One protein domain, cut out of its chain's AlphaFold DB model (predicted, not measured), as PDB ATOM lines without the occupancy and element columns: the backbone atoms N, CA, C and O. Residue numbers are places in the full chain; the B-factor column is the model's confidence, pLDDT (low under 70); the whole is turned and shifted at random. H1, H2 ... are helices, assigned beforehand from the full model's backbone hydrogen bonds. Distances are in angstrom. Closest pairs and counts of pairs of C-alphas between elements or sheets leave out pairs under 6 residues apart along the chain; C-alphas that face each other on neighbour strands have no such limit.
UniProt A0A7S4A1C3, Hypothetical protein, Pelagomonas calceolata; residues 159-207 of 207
ATOM      1  N   GLU A 159     -21.148  14.968 -24.454       89.38
ATOM      2  CA  GLU A 159     -22.339  15.818 -24.436       89.38
ATOM      3  C   GLU A 159     -23.602  15.012 -24.098       89.38
ATOM      4  O   GLU A 159     -24.425  15.441 -23.289       89.38
ATOM      5  N   GLU A 160     -23.742  13.805 -24.651       92.31
ATOM      6  CA  GLU A 160     -24.851  12.910 -24.319       92.31
ATOM      7  C   GLU A 160     -24.837  12.516 -22.834       92.31
ATOM      8  O   GLU A 160     -25.855  12.654 -22.154       92.31
ATOM      9  N   MET A 161     -23.681  12.108 -22.299       92.00
ATOM     10  CA  MET A 161     -23.527  11.766 -20.882       92.00
ATOM     11  C   MET A 161     -23.832  12.965 -19.972       92.00
ATOM     12  O   MET A 161     -24.560  12.823 -18.990       92.00
ATOM     13  N   TYR A 162     -23.347  14.159 -20.318       95.12
ATOM     14  CA  TYR A 162     -23.660  15.389 -19.590       95.12
ATOM     15  C   TYR A 162     -25.172  15.646 -19.538       95.12
ATOM     16  O   TYR A 162     -25.715  15.916 -18.466       95.12
ATOM     17  N   ASN A 163     -25.870  15.509 -20.669       96.38
ATOM     18  CA  ASN A 163     -27.318  15.705 -20.743       96.38
ATOM     19  C   ASN A 163     -28.088  14.680 -19.897       96.38
ATOM     20  O   ASN A 163     -29.083  15.030 -19.257       96.38
ATOM     21  N   GLN A 164     -27.621  13.429 -19.851       96.12
ATOM     22  CA  GLN A 164     -28.212  12.388 -19.008       96.12
ATOM     23  C   GLN A 164     -28.044  12.698 -17.514       96.12
ATOM     24  O   GLN A 164     -29.024  12.639 -16.761       96.12
ATOM     25  N   ILE A 165     -26.840  13.095 -17.090       96.62
ATOM     26  CA  ILE A 165     -26.573  13.486 -15.701       96.62
ATOM     27  C   ILE A 165     -27.392  14.731 -15.338       96.62
ATOM     28  O   ILE A 165     -28.012  14.757 -14.278       96.62
ATOM     29  N   ALA A 166     -27.474  15.729 -16.224       97.81
ATOM     30  CA  ALA A 166     -28.251  16.949 -16.005       97.81
ATOM     31  C   ALA A 166     -29.749  16.657 -15.803       97.81
ATOM     32  O   ALA A 166     -30.380  17.198 -14.887       97.81
ATOM     33  N   ALA A 167     -30.320  15.779 -16.636       98.00
ATOM     34  CA  ALA A 167     -31.711  15.355 -16.523       98.00
ATOM     35  C   ALA A 167     -31.975  14.653 -15.184       98.00
ATOM     36  O   ALA A 167     -32.912  15.020 -14.473       98.00
ATOM     37  N   TRP A 168     -31.108  13.715 -14.796       97.50
ATOM     38  CA  TRP A 168     -31.205  13.033 -13.507       97.50
ATOM     39  C   TRP A 168     -31.015  13.987 -12.322       97.50
ATOM     40  O   TRP A 168     -31.798  13.972 -11.373       97.50
ATOM     41  N   TYR A 169     -30.026  14.875 -12.367       97.81
ATOM     42  CA  TYR A 169     -29.745  15.828 -11.296       97.81
ATOM     43  C   TYR A 169     -30.942  16.749 -11.011       97.81
ATOM     44  O   TYR A 169     -31.245  17.062  -9.857       97.81
ATOM     45  N   LYS A 170     -31.699  17.130 -12.049       97.69
ATOM     46  CA  LYS A 170     -32.922  17.935 -11.913       97.69
ATOM     47  C   LYS A 170     -33.986  17.251 -11.044       97.69
ATOM     48  O   LYS A 170     -34.662  17.927 -10.261       97.69
ATOM     49  N   GLU A 171     -34.100  15.930 -11.134       97.44
ATOM     50  CA  GLU A 171     -35.041  15.120 -10.351       97.44
ATOM     51  C   GLU A 171     -34.617  14.987  -8.876       97.44
ATOM     52  O   GLU A 171     -35.461  14.821  -7.997       97.44
ATOM     53  N   ASN A 172     -33.328  15.165  -8.567       96.69
ATOM     54  CA  ASN A 172     -32.773  14.981  -7.227       96.69
ATOM     55  C   ASN A 172     -32.745  16.285  -6.417       96.69
ATOM     56  O   ASN A 172     -31.756  17.016  -6.388       96.69
ATOM     57  N   ALA A 173     -33.836  16.571  -5.700       97.31
ATOM     58  CA  ALA A 173     -33.942  17.768  -4.859       97.31
ATOM     59  C   ALA A 173     -32.871  17.843  -3.753       97.31
ATOM     60  O   ALA A 173     -32.382  18.933  -3.465       97.31
ATOM     61  N   ALA A 174     -32.477  16.704  -3.172       97.06
ATOM     62  CA  ALA A 174     -31.448  16.652  -2.133       97.06
ATOM     63  C   ALA A 174     -30.069  17.080  -2.661       97.06
ATOM     64  O   ALA A 174     -29.414  17.922  -2.055       97.06
ATOM     65  N   LEU A 175     -29.663  16.580  -3.833       96.56
ATOM     66  CA  LEU A 175     -28.396  16.973  -4.456       96.56
ATOM     67  C   LEU A 175     -28.382  18.462  -4.809       96.56
ATOM     68  O   LEU A 175     -27.395  19.143  -4.545       96.56
ATOM     69  N   ARG A 176     -29.507  18.987  -5.309       97.38
ATOM     70  CA  ARG A 176     -29.669  20.423  -5.583       97.38
ATOM     71  C   ARG A 176     -29.609  21.288  -4.327       97.38
ATOM     72  O   ARG A 176     -29.121  22.410  -4.404       97.38
ATOM     73  N   ALA A 177     -30.085  20.790  -3.188       97.75
ATOM     74  CA  ALA A 177     -29.966  21.493  -1.914       97.75
ATOM     75  C   ALA A 177     -28.508  21.553  -1.424       97.75
ATOM     76  O   ALA A 177     -28.101  22.569  -0.869       97.75
ATOM     77  N   THR A 178     -27.724  20.498  -1.664       97.81
ATOM     78  CA  THR A 178     -26.317  20.416  -1.243       97.81
ATOM     79  C   THR A 178     -25.374  21.192  -2.161       97.81
ATOM     80  O   THR A 178     -24.506  21.912  -1.676       97.81
ATOM     81  N   TRP A 179     -25.530  21.055  -3.480       97.12
ATOM     82  CA  TRP A 179     -24.544  21.530  -4.460       97.12
ATOM     83  C   TRP A 179     -25.028  22.697  -5.330       97.12
ATOM     84  O   TRP A 179     -24.245  23.274  -6.085       97.12
ATOM     85  N   GLY A 180     -26.304  23.076  -5.217       97.25
ATOM     86  CA  GLY A 180     -26.889  24.200  -5.938       97.25
ATOM     87  C   GLY A 180     -27.347  23.865  -7.360       97.25
ATOM     88  O   GLY A 180     -27.764  22.743  -7.669       97.25
ATOM     89  N   ALA A 181     -27.339  24.881  -8.226       97.75
ATOM     90  CA  ALA A 181     -27.695  24.728  -9.633       97.75
ATOM     91  C   ALA A 181     -26.653  23.875 -10.370       97.75
ATOM     92  O   ALA A 181     -25.469  23.911 -10.046       97.75
ATOM     93  N   TYR A 182     -27.111  23.113 -11.361       97.69
ATOM     94  CA  TYR A 182     -26.213  22.346 -12.216       97.69
ATOM     95  C   TYR A 182     -25.447  23.313 -13.139       97.69
ATOM     96  O   TYR A 182     -26.103  24.172 -13.738       97.69
ATOM     97  N   PRO A 183     -24.108  23.226 -13.220       97.62
ATOM     98  CA  PRO A 183     -23.275  24.137 -14.013       97.62
ATOM     99  C   PRO A 183     -23.452  23.899 -15.520       97.62
ATOM    100  O   PRO A 183     -24.029  22.891 -15.911       97.62
ATOM    101  N   GLU A 184     -22.945  24.808 -16.357       96.75
ATOM    102  CA  GLU A 184     -22.857  24.618 -17.815       96.75
ATOM    103  C   GLU A 184     -21.771  23.580 -18.183       96.75
ATOM    104  O   GLU A 184     -20.898  23.300 -17.357       96.75
ATOM    105  N   PRO A 185     -21.785  22.992 -19.401       94.44
ATOM    106  CA  PRO A 185     -20.841  21.936 -19.787       94.44
ATOM    107  C   PRO A 185     -19.367  22.312 -19.594       94.44
ATOM    108  O   PRO A 185     -18.581  21.479 -19.139       94.44
ATOM    109  N   ASP A 186     -19.012  23.565 -19.886       94.25
ATOM    110  CA  ASP A 186     -17.639  24.071 -19.784       94.25
ATOM    111  C   ASP A 186     -17.169  24.218 -18.324       94.25
ATOM    112  O   ASP A 186     -15.985  24.052 -18.029       94.25
ATOM    113  N   ASP A 187     -18.103  24.434 -17.393       95.81
ATOM    114  CA  ASP A 187     -17.842  24.570 -15.954       95.81
ATOM    115  C   ASP A 187     -18.058  23.256 -15.184       95.81
ATOM    116  O   ASP A 187     -17.784  23.160 -13.985       95.81
ATOM    117  N   PHE A 188     -18.551  22.209 -15.850       94.44
ATOM    118  CA  PHE A 188     -18.950  20.974 -15.182       94.44
ATOM    119  C   PHE A 188     -17.785  20.292 -14.458       94.44
ATOM    120  O   PHE A 188     -17.968  19.797 -13.351       94.44
ATOM    121  N   GLN A 189     -16.579  20.310 -15.036       92.75
ATOM    122  CA  GLN A 189     -15.397  19.667 -14.445       92.75
ATOM    123  C   GLN A 189     -14.799  20.438 -13.261       92.75
ATOM    124  O   GLN A 189     -14.110  19.846 -12.431       92.75
ATOM    125  N   THR A 190     -15.032  21.750 -13.174       95.75
ATOM    126  CA  THR A 190     -14.501  22.603 -12.096       95.75
ATOM    127  C   THR A 190     -15.483  22.751 -10.935       95.75
ATOM    128  O   THR A 190     -15.119  23.235  -9.861       95.75
ATOM    129  N   TRP A 191     -16.727  22.309 -11.119       97.50
ATOM    130  CA  TRP A 191     -17.761  22.359 -10.102       97.50
ATOM    131  C   TRP A 191     -17.468  21.414  -8.932       97.50
ATOM    132  O   TRP A 191     -17.212  20.226  -9.112       97.50
ATOM    133  N   ALA A 192     -17.587  21.926  -7.702       97.81
ATOM    134  CA  ALA A 192     -17.290  21.170  -6.480       97.81
ATOM    135  C   ALA A 192     -18.111  19.871  -6.342       97.81
ATOM    136  O   ALA A 192     -17.645  18.909  -5.734       97.81
ATOM    137  N   GLY A 193     -19.315  19.832  -6.924       96.75
ATOM    138  CA  GLY A 193     -20.185  18.658  -6.926       96.75
ATOM    139  C   GLY A 193     -19.847  17.605  -7.986       96.75
ATOM    140  O   GLY A 193     -20.435  16.528  -7.940       96.75
ATOM    141  N   PHE A 194     -18.918  17.866  -8.918       96.50
ATOM    142  CA  PHE A 194     -18.655  17.013 -10.085       96.50
ATOM    143  C   PHE A 194     -18.430  15.546  -9.709       96.50
ATOM    144  O   PHE A 194     -19.190  14.683 -10.142       96.50
ATOM    145  N   VAL A 195     -17.435  15.264  -8.861       96.38
ATOM    146  CA  VAL A 195     -17.065  13.887  -8.480       96.38
ATOM    147  C   VAL A 195     -18.200  13.190  -7.726       96.38
ATOM    148  O   VAL A 195     -18.536  12.048  -8.020       96.38
ATOM    149  N   ALA A 196     -18.830  13.880  -6.772       96.94
ATOM    150  CA  ALA A 196     -19.901  13.296  -5.969       96.94
ATOM    151  C   ALA A 196     -21.149  12.975  -6.807       96.94
ATOM    152  O   ALA A 196     -21.736  11.904  -6.667       96.94
ATOM    153  N   VAL A 197     -21.549  13.890  -7.693       97.12
ATOM    154  CA  VAL A 197     -22.748  13.755  -8.530       97.12
ATOM    155  C   VAL A 197     -22.539  12.731  -9.640       97.12
ATOM    156  O   VAL A 197     -23.441  11.939  -9.896       97.12
ATOM    157  N   THR A 198     -21.363  12.700 -10.270       95.56
ATOM    158  CA  THR A 198     -21.039  11.688 -11.289       95.56
ATOM    159  C   THR A 198     -20.958  10.286 -10.697       95.56
ATOM    160  O   THR A 198     -21.580   9.381 -11.246       95.56
ATOM    161  N   ASN A 199     -20.294  10.101  -9.552       95.25
ATOM    162  CA  ASN A 199     -20.257   8.799  -8.879       95.25
ATOM    163  C   ASN A 199     -21.665   8.334  -8.488       95.25
ATOM    164  O   ASN A 199     -22.046   7.218  -8.815       95.25
ATOM    165  N   ALA A 200     -22.480   9.211  -7.890       96.31
ATOM    166  CA  ALA A 200     -23.856   8.875  -7.529       96.31
ATOM    167  C   ALA A 200     -24.743   8.554  -8.749       96.31
ATOM    168  O   ALA A 200     -25.656   7.735  -8.651       96.31
ATOM    169  N   PHE A 201     -24.486   9.185  -9.901       96.50
ATOM    170  CA  PHE A 201     -25.153   8.841 -11.156       96.50
ATOM    171  C   PHE A 201     -24.746   7.443 -11.641       96.50
ATOM    172  O   PHE A 201     -25.620   6.642 -11.964       96.50
ATOM    173  N   LEU A 202     -23.445   7.136 -11.649       94.25
ATOM    174  CA  LEU A 202     -22.909   5.845 -12.094       94.25
ATOM    175  C   LEU A 202     -23.322   4.689 -11.171       94.25
ATOM    176  O   LEU A 202     -23.685   3.620 -11.657       94.25
ATOM    177  N   ASP A 203     -23.345   4.913  -9.858       95.75
ATOM    178  CA  ASP A 203     -23.808   3.931  -8.869       95.75
ATOM    179  C   ASP A 203     -25.283   3.556  -9.078       95.75
ATOM    180  O   ASP A 203     -25.698   2.442  -8.768       95.75
ATOM    181  N   ARG A 204     -26.090   4.457  -9.655       90.62
ATOM    182  CA  ARG A 204     -27.484   4.154 -10.009       90.62
ATOM    183  C   ARG A 204     -27.587   3.183 -11.189       90.62
ATOM    184  O   ARG A 204     -28.589   2.490 -11.300       90.62
ATOM    185  N   GLU A 205     -26.637   3.220 -12.124       85.44
ATOM    186  CA  GLU A 205     -26.691   2.397 -13.340       85.44
ATOM    187  C   GLU A 205     -26.194   0.972 -13.087       85.44
ATOM    188  O   GLU A 205     -26.476   0.073 -13.879       85.44
ATOM    189  N   THR A 206     -25.466   0.765 -11.987       83.25
ATOM    190  CA  THR A 206     -24.887  -0.528 -11.604       83.25
ATOM    191  C   THR A 206     -25.732  -1.323 -10.601       83.25
ATOM    192  O   THR A 206     -25.440  -2.503 -10.398       83.25
ATOM    193  N   GLY A 207     -26.763  -0.717  -9.997       62.53
ATOM    194  CA  GLY A 207     -27.690  -1.349  -9.043       62.53
ATOM    195  C   GLY A 207     -29.002  -1.812  -9.664       62.53
ATOM    196  O   GLY A 207     -29.437  -2.935  -9.319       62.53
TER     197      GLY A 207
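Overview. This is residues 159 to 207 of the 207 residues of the protein "Hypothetical protein" of Pelagomonas calceolata (UniProt A0A7S4A1C3). Two long helices, H1 and H3, cross nearly at right angles; the short H2 makes a corner at the end of H1, and a long loop, residues 180 to 193, leads from H2 round to H3. The printed part has 49 residues with three named helices, H1, H2, H3 in chain order, and no named strand: all helix. It is compact, with a radius of gyration of the C-alphas of 10.1 A, and spans 28 by 24 by 17 A.

Along the chain. H1, residues 159 to 171, begins at C-alpha 159 (-22.339, 15.818, -24.436) and is 19.0 A long. H2, residues 173 to 179, measures 10.1 A. H3, residues 194 to 206, measures 18.7 A and ends at C-alpha 206 (-24.887, -0.528, -11.604).

Arrangement. H1, with residues 165 to 169 alone, touches residues 197 to 201 of H3, about perpendicular at 88 degrees; the closest C-alphas, of Ile 165 and Phe 201, are 6.7 A apart. H1, with residues 169 to 170 alone, only just touches H2, with 3 pairs of C-alphas within 8 A, and only at the corner; the closest C-alphas, of Tyr 169 and Leu 175, are 7.1 A apart. H2 and H3 are close but not clearly touching, the closest C-alphas, of Leu 175 and Val 197, being 7.7 A apart. Every O i to N i+4 pair is within hydrogen-bond range in H2, and 8 of 9 in both H1 and H3.

Size, cuts and confidence. The farthest C-alphas, of Asp 186 and Gly 207, are 29.4 A apart. The printed part has no cut; the link from H1 to H2 is tight, that from H2 to H3 long. Mean pLDDT of the printed part is 94.9; residue 207, the chain's last, is under 70.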